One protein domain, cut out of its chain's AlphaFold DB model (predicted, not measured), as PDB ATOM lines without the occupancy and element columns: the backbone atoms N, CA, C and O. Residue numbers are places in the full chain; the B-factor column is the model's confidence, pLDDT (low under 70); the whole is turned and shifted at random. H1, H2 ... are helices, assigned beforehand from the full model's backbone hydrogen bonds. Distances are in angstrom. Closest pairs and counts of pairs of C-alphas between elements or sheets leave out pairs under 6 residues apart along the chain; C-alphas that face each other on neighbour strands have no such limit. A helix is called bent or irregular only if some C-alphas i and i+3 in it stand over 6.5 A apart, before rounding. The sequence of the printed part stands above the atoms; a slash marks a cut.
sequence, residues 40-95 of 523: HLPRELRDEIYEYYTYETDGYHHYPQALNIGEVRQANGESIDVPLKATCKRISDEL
ATOM      1  N   HIS A  40     173.627 139.857 138.015       91.06
ATOM      2  CA  HIS A  40     174.550 140.061 136.897       91.06
ATOM      3  C   HIS A  40     175.247 138.758 136.484       91.06
ATOM      4  O   HIS A  40     175.765 138.678 135.373       91.06
ATOM      5  N   LEU A  41     175.251 137.739 137.351       93.19
ATOM      6  CA  LEU A  41     175.742 136.413 136.990       93.19
ATOM      7  C   LEU A  41     174.782 135.747 135.987       93.19
ATOM      8  O   LEU A  41     173.568 135.930 136.115       93.19
ATOM      9  N   PRO A  42     175.282 134.943 135.032       94.88
ATOM     10  CA  PRO A  42     174.481 134.018 134.228       94.88
ATOM     11  C   PRO A  42     173.594 133.104 135.085       94.88
ATOM     12  O   PRO A  42     173.868 132.891 136.267       94.88
ATOM     13  N   ARG A  43     172.502 132.582 134.510       93.19
ATOM     14  CA  ARG A  43     171.530 131.765 135.259       93.19
ATOM     15  C   ARG A  43     172.180 130.494 135.807       93.19
ATOM     16  O   ARG A  43     171.908 130.140 136.943       93.19
ATOM     17  N   GLU A  44     173.069 129.901 135.032       94.31
ATOM     18  CA  GLU A  44     173.804 128.677 135.327       94.31
ATOM     19  C   GLU A  44     174.629 128.832 136.611       94.31
ATOM     20  O   GLU A  44     174.481 128.054 137.544       94.31
ATOM     21  N   LEU A  45     175.397 129.923 136.724       95.00
ATOM     22  CA  LEU A  45     176.177 130.215 137.931       95.00
ATOM     23  C   LEU A  45     175.290 130.523 139.142       95.00
ATOM     24  O   LEU A  45     175.660 130.220 140.273       95.00
ATOM     25  N   ARG A  46     174.113 131.128 138.935       94.00
ATOM     26  CA  ARG A  46     173.156 131.314 140.036       94.00
ATOM     27  C   ARG A  46     172.563 129.986 140.487       94.00
ATOM     28  O   ARG A  46     172.397 129.811 141.688       94.00
ATOM     29  N   ASP A  47     172.274 129.077 139.561       93.38
ATOM     30  CA  ASP A  47     171.802 127.731 139.876       93.38
ATOM     31  C   ASP A  47     172.844 126.960 140.686       93.38
ATOM     32  O   ASP A  47     172.489 126.454 141.742       93.38
ATOM     33  N   GLU A  48     174.126 126.992 140.314       94.00
ATOM     34  CA  GLU A  48     175.205 126.391 141.120       94.00
ATOM     35  C   GLU A  48     175.271 126.975 142.543       94.00
ATOM     36  O   GLU A  48     175.399 126.241 143.523       94.00
ATOM     37  N   ILE A  49     175.123 128.298 142.685       91.69
ATOM     38  CA  ILE A  49     175.074 128.959 144.000       91.69
ATOM     39  C   ILE A  49     173.849 128.499 144.800       91.69
ATOM     40  O   ILE A  49     173.943 128.265 146.005       91.69
ATOM     41  N   TYR A  50     172.688 128.393 144.154       92.25
ATOM     42  CA  TYR A  50     171.458 127.933 144.793       92.25
ATOM     43  C   TYR A  50     171.551 126.469 145.215       92.25
ATOM     44  O   TYR A  50     171.121 126.136 146.317       92.25
ATOM     45  N   GLU A  51     172.128 125.611 144.378       92.31
ATOM     46  CA  GLU A  51     172.389 124.212 144.697       92.31
ATOM     47  C   GLU A  51     173.316 124.115 145.904       92.31
ATOM     48  O   GLU A  51     172.918 123.511 146.893       92.31
ATOM     49  N   TYR A  52     174.456 124.813 145.899       90.88
ATOM     50  CA  TYR A  52     175.369 124.866 147.045       90.88
ATOM     51  C   TYR A  52     174.677 125.326 148.335       90.88
ATOM     52  O   TYR A  52     174.896 124.752 149.395       90.88
ATOM     53  N   TYR A  53     173.819 126.344 148.254       87.75
ATOM     54  CA  TYR A  53     173.128 126.886 149.425       87.75
ATOM     55  C   TYR A  53     172.023 125.966 149.958       87.75
ATOM     56  O   TYR A  53     171.681 126.027 151.136       87.75
ATOM     57  N   THR A  54     171.415 125.158 149.089       88.19
ATOM     58  CA  THR A  54     170.365 124.209 149.484       88.19
ATOM     59  C   THR A  54     170.893 122.810 149.759       88.19
ATOM     60  O   THR A  54     170.148 122.000 150.297       88.19
ATOM     61  N   TYR A  55     172.131 122.500 149.385       90.38
ATOM     62  CA  TYR A  55     172.724 121.185 149.580       90.38
ATOM     63  C   TYR A  55     172.908 120.879 151.068       90.38
ATOM     64  O   TYR A  55     173.444 121.688 151.820       90.38
ATOM     65  N   GLU A  56     172.490 119.683 151.456       90.25
ATOM     66  CA  GLU A  56     172.672 119.101 152.773       90.25
ATOM     67  C   GLU A  56     173.408 117.770 152.624       90.25
ATOM     68  O   GLU A  56     173.059 116.948 151.775       90.25
ATOM     69  N   THR A  57     174.431 117.553 153.451       89.50
ATOM     70  CA  THR A  57     175.357 116.419 153.278       89.50
ATOM     71  C   THR A  57     174.648 115.080 153.454       89.50
ATOM     72  O   THR A  57     174.856 114.165 152.659       89.50
ATOM     73  N   ASP A  58     173.757 115.007 154.440       89.00
ATOM     74  CA  ASP A  58     172.956 113.820 154.751       89.00
ATOM     75  C   ASP A  58     171.558 113.881 154.111       89.00
ATOM     76  O   ASP A  58     170.674 113.087 154.424       89.00
ATOM     77  N   GLY A  59     171.339 114.842 153.207       90.94
ATOM     78  CA  GLY A  59     170.037 115.096 152.612       90.94
ATOM     79  C   GLY A  59     168.987 115.548 153.631       90.94
ATOM     80  O   GLY A  59     169.285 116.085 154.698       90.94
ATOM     81  N   TYR A  60     167.718 115.363 153.274       90.75
ATOM     82  CA  TYR A  60     166.593 115.736 154.129       90.75
ATOM     83  C   TYR A  60     165.814 114.520 154.600       90.75
ATOM     84  O   TYR A  60     165.665 113.552 153.867       90.75
ATOM     85  N   HIS A  61     165.231 114.600 155.789       89.94
ATOM     86  CA  HIS A  61     164.455 113.531 156.396       89.94
ATOM     87  C   HIS A  61     162.981 113.917 156.487       89.94
ATOM     88  O   HIS A  61     162.617 114.997 156.964       89.94
ATOM     89  N   HIS A  62     162.119 113.013 156.032       85.75
ATOM     90  CA  HIS A  62     160.683 113.118 156.222       85.75
ATOM     91  C   HIS A  62     160.317 112.764 157.663       85.75
ATOM     92  O   HIS A  62     160.637 111.678 158.143       85.75
ATOM     93  N   TYR A  63     159.609 113.667 158.338       74.75
ATOM     94  CA  TYR A  63     159.188 113.458 159.720       74.75
ATOM     95  C   TYR A  63     157.758 112.910 159.818       74.75
ATOM     96  O   TYR A  63     156.898 113.307 159.041       74.75
ATOM     97  N   PRO A  64     157.458 112.047 160.803       59.59
ATOM     98  CA  PRO A  64     156.132 111.477 161.029       59.59
ATOM     99  C   PRO A  64     154.948 112.443 161.075       59.59
ATOM    100  O   PRO A  64     153.868 112.110 160.591       59.59
ATOM    101  N   GLN A  65     155.134 113.621 161.683       60.81
ATOM    102  CA  GLN A  65     154.091 114.645 161.776       60.81
ATOM    103  C   GLN A  65     154.062 115.572 160.559       60.81
ATOM    104  O   GLN A  65     153.199 116.447 160.498       60.81
ATOM    105  N   ALA A  66     154.991 115.401 159.611       57.59
ATOM    106  CA  ALA A  66     155.007 116.187 158.395       57.59
ATOM    107  C   ALA A  66     153.778 115.835 157.552       57.59
ATOM    108  O   ALA A  66     153.634 114.713 157.067       57.59
ATOM    109  N   LEU A  67     152.877 116.796 157.357       50.22
ATOM    110  CA  LEU A  67     151.711 116.604 156.492       50.22
ATOM    111  C   LEU A  67     152.092 116.672 155.008       50.22
ATOM    112  O   LEU A  67     151.341 116.176 154.163       50.22
ATOM    113  N   ASN A  68     153.250 117.271 154.708       52.34
ATOM    114  CA  ASN A  68     153.787 117.485 153.371       52.34
ATOM    115  C   ASN A  68     155.309 117.283 153.349       52.34
ATOM    116  O   ASN A  68     156.000 117.654 154.293       52.34
ATOM    117  N   ILE A  69     155.869 116.872 152.204       55.53
ATOM    118  CA  ILE A  69     157.333 116.868 151.977       55.53
ATOM    119  C   ILE A  69     157.946 118.280 152.144       55.53
ATOM    120  O   ILE A  69     159.137 118.419 152.372       55.53
ATOM    121  N   GLY A  70     157.145 119.352 152.115       51.75
ATOM    122  CA  GLY A  70     157.593 120.705 152.479       51.75
ATOM    123  C   GLY A  70     157.999 120.893 153.950       51.75
ATOM    124  O   GLY A  70     158.558 121.933 154.280       51.75
ATOM    125  N   GLU A  71     157.726 119.910 154.809       64.75
ATOM    126  CA  GLU A  71     158.075 119.875 156.235       64.75
ATOM    127  C   GLU A  71     159.215 118.874 156.518       64.75
ATOM    128  O   GLU A  71     159.449 118.511 157.673       64.75
ATOM    129  N   VAL A  72     159.936 118.434 155.473       73.88
ATOM    130  CA  VAL A  72     161.205 117.711 155.639       73.88
ATOM    131  C   VAL A  72     162.211 118.568 156.408       73.88
ATOM    132  O   VAL A  72     162.211 119.800 156.327       73.88
ATOM    133  N   ARG A  73     163.055 117.900 157.186       78.06
ATOM    134  CA  ARG A  73     164.041 118.514 158.076       78.06
ATOM    135  C   ARG A  73     165.441 118.061 157.698       78.06
ATOM    136  O   ARG A  73     165.605 117.063 157.003       78.06
ATOM    137  N   GLN A  74     166.442 118.791 158.158       77.00
ATOM    138  CA  GLN A  74     167.822 118.317 158.126       77.00
ATOM    139  C   GLN A  74     167.986 117.089 159.039       77.00
ATOM    140  O   GLN A  74     167.133 116.822 159.892       77.00
ATOM    141  N   ALA A  75     169.085 116.347 158.888       77.06
ATOM    142  CA  ALA A  75     169.371 115.158 159.701       77.06
ATOM    143  C   ALA A  75     169.440 115.447 161.217       77.06
ATOM    144  O   ALA A  75     169.116 114.590 162.034       77.06
ATOM    145  N   ASN A  76     169.787 116.679 161.606       74.12
ATOM    146  CA  ASN A  76     169.776 117.149 162.997       74.12
ATOM    147  C   ASN A  76     168.365 117.512 163.528       74.12
ATOM    148  O   ASN A  76     168.228 117.904 164.687       74.12
ATOM    149  N   GLY A  77     167.319 117.404 162.700       70.44
ATOM    150  CA  GLY A  77     165.939 117.746 163.043       70.44
ATOM    151  C   GLY A  77     165.589 119.234 162.908       70.44
ATOM    152  O   GLY A  77     164.466 119.623 163.247       70.44
ATOM    153  N   GLU A  78     166.487 120.083 162.411       72.69
ATOM    154  CA  GLU A  78     166.205 121.499 162.166       72.69
ATOM    155  C   GLU A  78     165.365 121.695 160.893       72.69
ATOM    156  O   GLU A  78     165.404 120.904 159.946       72.69
ATOM    157  N   SER A  79     164.535 122.744 160.880       70.50
ATOM    158  CA  SER A  79     163.787 123.119 159.677       70.50
ATOM    159  C   SER A  79     164.744 123.580 158.589       70.50
ATOM    160  O   SER A  79     165.729 124.246 158.895       70.50
ATOM    161  N   ILE A  80     164.397 123.332 157.326       70.44
ATOM    162  CA  ILE A  80     165.137 123.875 156.185       70.44
ATOM    163  C   ILE A  80     164.933 125.395 156.150       70.44
ATOM    164  O   ILE A  80     164.009 125.904 155.506       70.44
ATOM    165  N   ASP A  81     165.774 126.129 156.873       63.56
ATOM    166  CA  ASP A  81     165.845 127.572 156.741       63.56
ATOM    167  C   ASP A  81     166.710 127.880 155.523       63.56
ATOM    168  O   ASP A  81     167.904 127.587 155.476       63.56
ATOM    169  N   VAL A  82     166.094 128.493 154.516       68.88
ATOM    170  CA  VAL A  82     166.818 129.069 153.386       68.88
ATOM    171  C   VAL A  82     166.686 130.584 153.516       68.88
ATOM    172  O   VAL A  82     165.865 131.164 152.795       68.88
ATOM    173  N   PRO A  83     167.464 131.263 154.390       73.69
ATOM    174  CA  PRO A  83     167.397 132.717 154.562       73.69
ATOM    175  C   PRO A  83     167.466 133.456 153.226       73.69
ATOM    176  O   PRO A  83     166.789 134.462 153.009       73.69
ATOM    177  N   LEU A  84     168.222 132.894 152.277       79.00
ATOM    178  CA  LEU A  84     168.337 133.378 150.909       79.00
ATOM    179  C   LEU A  84     166.974 133.515 150.203       79.00
ATOM    180  O   LEU A  84     166.741 134.517 149.528       79.00
ATOM    181  N   LYS A  85     166.027 132.594 150.417       79.06
ATOM    182  CA  LYS A  85     164.664 132.642 149.856       79.06
ATOM    183  C   LYS A  85     163.863 133.850 150.353       79.06
ATOM    184  O   LYS A  85     163.036 134.377 149.609       79.06
ATOM    185  N   ALA A  86     164.115 134.309 151.579       80.94
ATOM    186  CA  ALA A  86     163.435 135.461 152.172       80.94
ATOM    187  C   ALA A  86     163.999 136.813 151.696       80.94
ATOM    188  O   ALA A  86     163.358 137.846 151.882       80.94
ATOM    189  N   THR A  87     165.171 136.831 151.047       83.62
ATOM    190  CA  THR A  87     165.848 138.084 150.665       83.62
ATOM    191  C   THR A  87     165.122 138.868 149.569       83.62
ATOM    192  O   THR A  87     165.023 140.092 149.652       83.62
ATOM    193  N   CYS A  88     164.606 138.203 148.525       85.94
ATOM    194  CA  CYS A  88     163.776 138.846 147.504       85.94
ATOM    195  C   CYS A  88     162.923 137.855 146.697       85.94
ATOM    196  O   CYS A  88     163.238 136.669 146.578       85.94
ATOM    197  N   LYS A  89     161.860 138.376 146.065       86.94
ATOM    198  CA  LYS A  89     160.902 137.587 145.272       86.94
ATOM    199  C   LYS A  89     161.567 136.827 144.125       86.94
ATOM    200  O   LYS A  89     161.286 135.651 143.947       86.94
ATOM    201  N   ARG A  90     162.478 137.474 143.391       89.69
ATOM    202  CA  ARG A  90     163.182 136.828 142.279       89.69
ATOM    203  C   ARG A  90     163.997 135.623 142.745       89.69
ATOM    204  O   ARG A  90     163.846 134.565 142.160       89.69
ATOM    205  N   ILE A  91     164.791 135.749 143.812       89.75
ATOM    206  CA  ILE A  91     165.525 134.609 144.390       89.75
ATOM    207  C   ILE A  91     164.555 133.514 144.842       89.75
ATOM    208  O   ILE A  91     164.778 132.348 144.544       89.75
ATOM    209  N   SER A  92     163.457 133.884 145.505       87.38
ATOM    210  CA  SER A  92     162.436 132.927 145.941       87.38
ATOM    211  C   SER A  92     161.836 132.133 144.779       87.38
ATOM    212  O   SER A  92     161.681 130.919 144.886       87.38
ATOM    213  N   ASP A  93     161.539 132.799 143.660       89.06
ATOM    214  CA  ASP A  93     161.048 132.160 142.439       89.06
ATOM    215  C   ASP A  93     162.125 131.287 141.781       89.06
ATOM    216  O   ASP A  93     161.844 130.165 141.369       89.06
ATOM    217  N   GLU A  94     163.363 131.781 141.733       91.94
ATOM    218  CA  GLU A  94     164.521 131.117 141.138       91.94
ATOM    219  C   GLU A  94     164.977 129.859 141.915       91.94
ATOM    220  O   GLU A  94     165.475 128.928 141.283       91.94
ATOM    221  N   LEU A  95     164.761 129.815 143.238       89.00
ATOM    222  CA  LEU A  95     165.070 128.701 144.154       89.00
ATOM    223  C   LEU A  95     164.003 127.596 144.188       89.00
ATOM    224  O   LEU A  95     164.190 126.568 144.850       89.00
TER     225      LEU A  95
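This is residues 40 to 95 of the 523 residues of an uncharacterized protein of Clathrospora elynae (UniProt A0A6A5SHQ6). The longest helix, H1, of 12 residues, lies along one side of an elongated, loosely built shape, and two short helices, H2 and H3, lie across from its side, near it but not touching it. At the other end a long looping stretch without named elements, residues 55 to 82, runs out from H1 and folds back towards H2, its two limbs joined by a short antiparallel pairing. The printed part has 56 residues, with three named helices in the order H1, H2, H3 and no named strand; the class is all helix, though under half of the residues, 23 of 56, are in named elements. The whole is loose, with a radius of gyration of the C-alphas of 13.0 A, and its C-alphas span 41 by 23 by 15 A.

H1, residues 43 to 54, touches no helix. After it, in the long stretch, residues 60 to 61 pair with residues 73 to 74, antiparallel, though both stretches are too short to be named strands. H2, residues 83 to 87, is near H1, with 5 pairs of C-alphas within 10 A and the closest 8.2 A apart. H3, residues 89 to 94, is also near H1, with 6 pairs of C-alphas within 10 A. H2 and H3 touch only at the corner by their link, with 5 pairs of C-alphas within 8 A; the closest C-alphas, those of Lys 85 and Ser 92, are 4.5 A apart. Their centres are 8.6 A apart. In H1, H2 and H3 every pair of O i and N i+4 is within hydrogen-bond range.

H1 runs from Arg 43, C-alpha at (171.530, 131.765, 135.259), to Thr 54, C-alpha at (170.365, 124.209, 149.484), a length of 16.1 A from first to last C-alpha. H2 runs from Pro 83 to Thr 87 and is 6.8 A long. H3 runs from Lys 89 to Glu 94, whose C-alpha is at (164.521, 131.117, 141.138), and is 8.5 A long. No helix is bent.

The two C-alphas farthest apart are those of His 40 and Pro 64, at 41.7 A, while the first and last printed C-alphas, those of His 40 and Leu 95, are 16.5 A apart. The printed part has no cut. The link from H1 to H2 is long, with 28 residues, and the link from H2 to H3 is tight, with 1 residue. The mean pLDDT of the printed part is 80.9; residues 64 to 71 and 81 to 82, which lie in the long link, are under 70 in the model.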